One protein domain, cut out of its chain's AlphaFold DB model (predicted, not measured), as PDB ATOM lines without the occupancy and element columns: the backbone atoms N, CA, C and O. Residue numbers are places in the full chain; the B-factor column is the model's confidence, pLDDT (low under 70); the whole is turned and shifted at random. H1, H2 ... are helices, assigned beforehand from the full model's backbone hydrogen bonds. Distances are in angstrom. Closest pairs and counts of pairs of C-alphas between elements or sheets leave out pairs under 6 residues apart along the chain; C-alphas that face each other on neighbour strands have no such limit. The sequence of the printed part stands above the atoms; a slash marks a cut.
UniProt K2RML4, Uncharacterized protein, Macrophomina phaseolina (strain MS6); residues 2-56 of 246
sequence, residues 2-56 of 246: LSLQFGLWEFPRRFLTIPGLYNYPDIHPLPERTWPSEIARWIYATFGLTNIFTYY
ATOM      1  N   LEU A   2       3.308  -3.196  -6.419       78.75
ATOM      2  CA  LEU A   2       2.997  -3.096  -4.978       78.75
ATOM      3  C   LEU A   2       3.912  -3.960  -4.103       78.75
ATOM      4  O   LEU A   2       4.475  -3.486  -3.126       78.75
ATOM      5  N   SER A   3       4.139  -5.206  -4.509       84.19
ATOM      6  CA  SER A   3       5.037  -6.123  -3.805       84.19
ATOM      7  C   SER A   3       6.504  -5.664  -3.776       84.19
ATOM      8  O   SER A   3       7.225  -6.020  -2.848       84.19
ATOM      9  N   LEU A   4       6.949  -4.850  -4.746       83.88
ATOM     10  CA  LEU A   4       8.285  -4.233  -4.734       83.88
ATOM     11  C   LEU A   4       8.360  -3.109  -3.700       83.88
ATOM     12  O   LEU A   4       9.308  -3.066  -2.928       83.88
ATOM     13  N   GLN A   5       7.334  -2.254  -3.647       80.50
ATOM     14  CA  GLN A   5       7.245  -1.151  -2.684       80.50
ATOM     15  C   GLN A   5       7.110  -1.647  -1.237       80.50
ATOM     16  O   GLN A   5       7.683  -1.060  -0.326       80.50
ATOM     17  N   PHE A   6       6.427  -2.774  -1.022       86.12
ATOM     18  CA  PHE A   6       6.361  -3.433   0.286       86.12
ATOM     19  C   PHE A   6       7.627  -4.227   0.654       86.12
ATOM     20  O   PHE A   6       7.650  -4.883   1.691       86.12
ATOM     21  N   GLY A   7       8.670  -4.217  -0.183       84.56
ATOM     22  CA  GLY A   7       9.929  -4.905   0.107       84.56
ATOM     23  C   GLY A   7       9.833  -6.436   0.118       84.56
ATOM     24  O   GLY A   7      10.763  -7.103   0.570       84.56
ATOM     25  N   LEU A   8       8.756  -7.023  -0.417       87.50
ATOM     26  CA  LEU A   8       8.532  -8.480  -0.394       87.50
ATOM     27  C   LEU A   8       9.594  -9.261  -1.186       87.50
ATOM     28  O   LEU A   8       9.775 -10.457  -0.979       87.50
ATOM     29  N   TRP A   9      10.323  -8.578  -2.072       86.12
ATOM     30  CA  TRP A   9      11.355  -9.164  -2.930       86.12
ATOM     31  C   TRP A   9      12.791  -8.920  -2.444       86.12
ATOM     32  O   TRP A   9      13.726  -9.353  -3.115       86.12
ATOM     33  N   GLU A  10      12.998  -8.249  -1.305       87.50
ATOM     34  CA  GLU A  10      14.348  -7.972  -0.778       87.50
ATOM     35  C   GLU A  10      15.078  -9.249  -0.346       87.50
ATOM     36  O   GLU A  10      16.275  -9.404  -0.583       87.50
ATOM     37  N   PHE A  11      14.358 -10.193   0.270       87.06
ATOM     38  CA  PHE A  11      14.933 -11.470   0.690       87.06
ATOM     39  C   PHE A  11      15.254 -12.387  -0.508       87.06
ATOM     40  O   PHE A  11      16.416 -12.782  -0.626       87.06
ATOM     41  N   PRO A  12      14.320 -12.655  -1.448       85.50
ATOM     42  CA  PRO A  12      14.611 -13.421  -2.665       85.50
ATOM     43  C   PRO A  12      15.778 -12.866  -3.494       85.50
ATOM     44  O   PRO A  12      16.591 -13.637  -4.004       85.50
ATOM     45  N   ARG A  13      15.925 -11.533  -3.580       85.62
ATOM     46  CA  ARG A  13      17.014 -10.886  -4.337       85.62
ATOM     47  C   ARG A  13      18.416 -11.306  -3.906       85.62
ATOM     48  O   ARG A  13      19.320 -11.304  -4.735       85.62
ATOM     49  N   ARG A  14      18.595 -11.713  -2.647       85.00
ATOM     50  CA  ARG A  14      19.886 -12.189  -2.127       85.00
ATOM     51  C   ARG A  14      20.340 -13.495  -2.774       85.00
ATOM     52  O   ARG A  14      21.536 -13.746  -2.826       85.00
ATOM     53  N   PHE A  15      19.404 -14.310  -3.253       84.12
ATOM     54  CA  PHE A  15      19.703 -15.594  -3.888       84.12
ATOM     55  C   PHE A  15      19.951 -15.452  -5.390       84.12
ATOM     56  O   PHE A  15      20.689 -16.249  -5.964       84.12
ATOM     57  N   LEU A  16      19.391 -14.415  -6.022       79.06
ATOM     58  CA  LEU A  16      19.550 -14.158  -7.458       79.06
ATOM     59  C   LEU A  16      20.992 -13.825  -7.856       79.06
ATOM     60  O   LEU A  16      21.392 -14.083  -8.988       79.06
ATOM     61  N   THR A  17      21.772 -13.247  -6.943       75.31
ATOM     62  CA  THR A  17      23.161 -12.846  -7.194       75.31
ATOM     63  C   THR A  17      24.175 -13.951  -6.900       75.31
ATOM     64  O   THR A  17      25.359 -13.759  -7.172       75.31
ATOM     65  N   ILE A  18      23.744 -15.099  -6.361       84.06
ATOM     66  CA  ILE A  18      24.631 -16.215  -6.013       84.06
ATOM     67  C   ILE A  18      25.036 -16.958  -7.298       84.06
ATOM     68  O   ILE A  18      24.176 -17.568  -7.946       84.06
ATOM     69  N   PRO A  19      26.331 -16.964  -7.674       80.06
ATOM     70  CA  PRO A  19      26.786 -17.665  -8.869       80.06
ATOM     71  C   PRO A  19      26.497 -19.168  -8.778       80.06
ATOM     72  O   PRO A  19      26.821 -19.811  -7.783       80.06
ATOM     73  N   GLY A  20      25.902 -19.736  -9.828       80.44
ATOM     74  CA  GLY A  20      25.663 -21.180  -9.941       80.44
ATOM     75  C   GLY A  20      24.401 -21.707  -9.252       80.44
ATOM     76  O   GLY A  20      24.085 -22.880  -9.436       80.44
ATOM     77  N   LEU A  21      23.651 -20.875  -8.515       82.75
ATOM     78  CA  LEU A  21      22.383 -21.300  -7.909       82.75
ATOM     79  C   LEU A  21      21.243 -21.370  -8.940       82.75
ATOM     80  O   LEU A  21      20.438 -22.298  -8.919       82.75
ATOM     81  N   TYR A  22      21.208 -20.418  -9.875       74.88
ATOM     82  CA  TYR A  22      20.223 -20.361 -10.952       74.88
ATOM     83  C   TYR A  22      20.919 -20.251 -12.309       74.88
ATOM     84  O   TYR A  22      21.803 -19.419 -12.497       74.88
ATOM     85  N   ASN A  23      20.481 -21.060 -13.279       71.25
ATOM     86  CA  ASN A  23      20.904 -20.907 -14.678       71.25
ATOM     87  C   ASN A  23      20.309 -19.642 -15.317       71.25
ATOM     88  O   ASN A  23      20.924 -19.054 -16.201       71.25
ATOM     89  N   TYR A  24      19.119 -19.243 -14.861       70.94
ATOM     90  CA  TYR A  24      18.419 -18.031 -15.274       70.94
ATOM     91  C   TYR A  24      17.804 -17.395 -14.026       70.94
ATOM     92  O   TYR A  24      16.776 -17.883 -13.560       70.94
ATOM     93  N   PRO A  25      18.455 -16.389 -13.422       69.81
ATOM     94  CA  PRO A  25      17.882 -15.700 -12.281       69.81
ATOM     95  C   PRO A  25      16.654 -14.908 -12.736       69.81
ATOM     96  O   PRO A  25      16.721 -14.177 -13.728       69.81
ATOM     97  N   ASP A  26      15.552 -15.025 -11.996       71.25
ATOM     98  CA  ASP A  26      14.454 -14.073 -12.133       71.25
ATOM     99  C   ASP A  26      14.981 -12.664 -11.848       71.25
ATOM    100  O   ASP A  26      15.849 -12.460 -11.003       71.25
ATOM    101  N   ILE A  27      14.478 -11.665 -12.565       73.12
ATOM    102  CA  ILE A  27      14.872 -10.274 -12.331       73.12
ATOM    103  C   ILE A  27      13.799  -9.624 -11.474       73.12
ATOM    104  O   ILE A  27      12.656  -9.462 -11.897       73.12
ATOM    105  N   HIS A  28      14.193  -9.206 -10.278       79.88
ATOM    106  CA  HIS A  28      13.389  -8.338  -9.431       79.88
ATOM    107  C   HIS A  28      14.011  -6.937  -9.459       79.88
ATOM    108  O   HIS A  28      15.063  -6.736  -8.846       79.88
ATOM    109  N   PRO A  29      13.420  -5.975 -10.190       82.94
ATOM    110  CA  PRO A  29      13.976  -4.637 -10.307       82.94
ATOM    111  C   PRO A  29      13.979  -3.960  -8.940       82.94
ATOM    112  O   PRO A  29      13.122  -4.221  -8.094       82.94
ATOM    113  N   LEU A  30      14.952  -3.078  -8.728       85.75
ATOM    114  CA  LEU A  30      14.976  -2.249  -7.530       85.75
ATOM    115  C   LEU A  30      13.750  -1.319  -7.525       85.75
ATOM    116  O   LEU A  30      13.341  -0.854  -8.595       85.75
ATOM    117  N   PRO A  31      13.153  -1.052  -6.351       86.00
ATOM    118  CA  PRO A  31      12.075  -0.081  -6.247       86.00
ATOM    119  C   PRO A  31      12.573   1.307  -6.665       86.00
ATOM    120  O   PRO A  31      13.672   1.728  -6.295       86.00
ATOM    121  N   GLU A  32      11.760   2.027  -7.436       88.38
ATOM    122  CA  GLU A  32      12.059   3.413  -7.793       88.38
ATOM    123  C   GLU A  32      11.973   4.344  -6.577       88.38
ATOM    124  O   GLU A  32      11.228   4.096  -5.627       88.38
ATOM    125  N   ARG A  33      12.691   5.475  -6.641       86.06
ATOM    126  CA  ARG A  33      12.753   6.460  -5.542       86.06
ATOM    127  C   ARG A  33      11.410   7.112  -5.227       86.06
ATOM    128  O   ARG A  33      11.208   7.573  -4.108       86.06
ATOM    129  N   THR A  34      10.517   7.204  -6.213       89.50
ATOM    130  CA  THR A  34       9.206   7.837  -6.047       89.50
ATOM    131  C   THR A  34       8.078   6.938  -6.539       89.50
ATOM    132  O   THR A  34       8.218   6.176  -7.498       89.50
ATOM    133  N   TRP A  35       6.918   7.061  -5.898       86.94
ATOM    134  CA  TRP A  35       5.704   6.353  -6.297       86.94
ATOM    135  C   TRP A  35       5.270   6.649  -7.745       86.94
ATOM    136  O   TRP A  35       4.988   5.700  -8.481       86.94
ATOM    137  N   PRO A  36       5.270   7.915  -8.209       91.62
ATOM    138  CA  PRO A  36       4.950   8.229  -9.599       91.62
ATOM    139  C   PRO A  36       5.927   7.610 -10.600       91.62
ATOM    140  O   PRO A  36       5.485   7.119 -11.635       91.62
ATOM    141  N   SER A  37       7.233   7.571 -10.300       90.75
ATOM    142  CA  SER A  37       8.209   6.918 -11.186       90.75
ATOM    143  C   SER A  37       8.000   5.405 -11.264       90.75
ATOM    144  O   SER A  37       8.104   4.836 -12.348       90.75
ATOM    145  N   GLU A  38       7.640   4.756 -10.153       89.81
ATOM    146  CA  GLU A  38       7.325   3.322 -10.140       89.81
ATOM    147  C   GLU A  38       6.079   3.018 -10.991       89.81
ATOM    148  O   GLU A  38       6.103   2.119 -11.834       89.81
ATOM    149  N   ILE A  39       5.011   3.808 -10.822       90.69
ATOM    150  CA  ILE A  39       3.793   3.697 -11.637       90.69
ATOM    151  C   ILE A  39       4.116   3.952 -13.110       90.69
ATOM    152  O   ILE A  39       3.722   3.157 -13.957       90.69
ATOM    153  N   ALA A  40       4.859   5.011 -13.434       92.50
ATOM    154  CA  ALA A  40       5.229   5.334 -14.810       92.50
ATOM    155  C   ALA A  40       6.053   4.211 -15.460       92.50
ATOM    156  O   ALA A  40       5.772   3.827 -16.595       92.50
ATOM    157  N   ARG A  41       7.015   3.621 -14.736       90.88
ATOM    158  CA  ARG A  41       7.795   2.470 -15.215       90.88
ATOM    159  C   ARG A  41       6.912   1.245 -15.438       90.88
ATOM    160  O   ARG A  41       7.094   0.529 -16.420       90.88
ATOM    161  N   TRP A  42       5.956   0.986 -14.542       90.25
ATOM    162  CA  TRP A  42       4.981  -0.099 -14.698       90.25
ATOM    163  C   TRP A  42       4.051   0.115 -15.892       90.25
ATOM    164  O   TRP A  42       3.879  -0.802 -16.696       90.25
ATOM    165  N   ILE A  43       3.521   1.326 -16.060       92.19
ATOM    166  CA  ILE A  43       2.717   1.729 -17.215       92.19
ATOM    167  C   ILE A  43       3.522   1.527 -18.496       92.19
ATOM    168  O   ILE A  43       3.052   0.847 -19.400       92.19
ATOM    169  N   TYR A  44       4.752   2.038 -18.564       91.19
ATOM    170  CA  TYR A  44       5.616   1.890 -19.733       91.19
ATOM    171  C   TYR A  44       5.884   0.418 -20.075       91.19
ATOM    172  O   TYR A  44       5.726   0.015 -21.224       91.19
ATOM    173  N   ALA A  45       6.224  -0.409 -19.079       88.62
ATOM    174  CA  ALA A  45       6.431  -1.843 -19.282       88.62
ATOM    175  C   ALA A  45       5.151  -2.554 -19.757       88.62
ATOM    176  O   ALA A  45       5.216  -3.439 -20.608       88.62
ATOM    177  N   THR A  46       3.989  -2.152 -19.236       89.56
ATOM    178  CA  THR A  46       2.682  -2.722 -19.592       89.56
ATOM    179  C   THR A  46       2.255  -2.312 -21.000       89.56
ATOM    180  O   THR A  46       1.875  -3.164 -21.794       89.56
ATOM    181  N   PHE A  47       2.379  -1.031 -21.360       90.38
ATOM    182  CA  PHE A  47       2.149  -0.558 -22.727       90.38
ATOM    183  C   PHE A  47       3.165  -1.138 -23.711       90.38
ATOM    184  O   PHE A  47       2.818  -1.386 -24.858       90.38
ATOM    185  N   GLY A  48       4.390  -1.432 -23.272       87.31
ATOM    186  CA  GLY A  48       5.365  -2.157 -24.080       87.31
ATOM    187  C   GLY A  48       4.795  -3.468 -24.626       87.31
ATOM    188  O   GLY A  48       4.960  -3.747 -25.812       87.31
ATOM    189  N   LEU A  49       4.038  -4.224 -23.819       86.75
ATOM    190  CA  LEU A  49       3.425  -5.498 -24.231       86.75
ATOM    191  C   LEU A  49       2.520  -5.367 -25.465       86.75
ATOM    192  O   LEU A  49       2.365  -6.336 -26.205       86.75
ATOM    193  N   THR A  50       1.940  -4.188 -25.716       87.06
ATOM    194  CA  THR A  50       1.043  -3.984 -26.862       87.06
ATOM    195  C   THR A  50       1.789  -3.784 -28.182       87.06
ATOM    196  O   THR A  50       1.199  -3.925 -29.254       87.06
ATOM    197  N   ASN A  51       3.094  -3.500 -28.139       86.56
ATOM    198  CA  ASN A  51       3.895  -3.267 -29.332       86.56
ATOM    199  C   ASN A  51       4.303  -4.579 -30.016       86.56
ATOM    200  O   ASN A  51       5.412  -5.071 -29.858       86.56
ATOM    201  N   ILE A  52       3.417  -5.140 -30.831       84.81
ATOM    202  CA  ILE A  52       3.635  -6.429 -31.509       84.81
ATOM    203  C   ILE A  52       4.767  -6.444 -32.547       84.81
ATOM    204  O   ILE A  52       5.170  -7.525 -32.979       84.81
ATOM    205  N   PHE A  53       5.265  -5.283 -32.975       81.31
ATOM    206  CA  PHE A  53       6.216  -5.174 -34.088       81.31
ATOM    207  C   PHE A  53       7.677  -5.176 -33.646       81.31
ATOM    208  O   PHE A  53       8.554  -5.528 -34.429       81.31
ATOM    209  N   THR A  54       7.957  -4.798 -32.401       75.06
ATOM    210  CA  THR A  54       9.330  -4.673 -31.894       75.06
ATOM    211  C   THR A  54       9.946  -6.004 -31.475       75.06
ATOM    212  O   THR A  54      11.162  -6.085 -31.299       75.06
ATOM    213  N   TYR A  55       9.140  -7.059 -31.348       73.69
ATOM    214  CA  TYR A  55       9.595  -8.373 -30.905       73.69
ATOM    215  C   TYR A  55      10.092  -9.224 -32.071       73.69
ATOM    216  O   TYR A  55       9.338  -9.625 -32.966       73.69
ATOM    217  N   TYR A  56      11.381  -9.545 -32.036       70.75
ATOM    218  CA  TYR A  56      12.031 -10.452 -32.974       70.75
ATOM    219  C   TYR A  56      12.666 -11.599 -32.207       70.75
ATOM    220  O   TYR A  56      13.168 -11.407 -31.100       70.75
TER     221      TYR A  56
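What this domain is: This is residues 2 to 56 of the 246 residues of an uncharacterized protein of Macrophomina phaseolina (strain MS6) (UniProt K2RML4). Picture a flat, open arch: the longest helix, H3, and the tail after it make one leg, while H2 is in the other, with the little H1 near H3. The long link, residues 17 to 34, folds back from H2's leg to H3. The 55 printed residues hold three named helices, H1, H2, H3 in chain order, and no named strand; the class is all helix, with 25 residues in helices, under half. It is loose, with a radius of gyration of the C-alphas of 14.1 A, spanning 35 by 32 by 14 A.

How they stand to each other: Start at H3, residues 35 to 48, where every O i to N i+4 pair is within hydrogen-bond range. H1, residues 2 to 5, is near it, with 6 pairs of C-alphas within 10 A but none within 8 A; it is too short for an O i to N i+4 pair. H2, residues 10 to 16, is apart from H3, and only just apart from H1, at 8.1 A between closest C-alphas; it has 0 of 3 O i to N i+4 pairs within range, but 3 of 4 O i to N i+3 pairs.

Where its parts are: Find C-alpha 35 at (5.704, 6.353, -6.297); H3 runs 19.7 A to C-alpha 48 at (5.365, -2.157, -24.080). H2 covers 10.5 A and H1, from C-alpha 2 at (2.997, -3.096, -4.978), 5.2 A.

The domain as a whole: The C-alphas of Phe 11 and Phe 53 are farthest apart, at 36.4 A. Residues 18 to 23 and 42 to 56, of which 42 to 48 belong to H3, stand free. The link H1 to H2 is tight, H2 to H3 long. The printed part has no cut; of the printed residues, only residue 25 has a pLDDT under 70, the mark of low confidence.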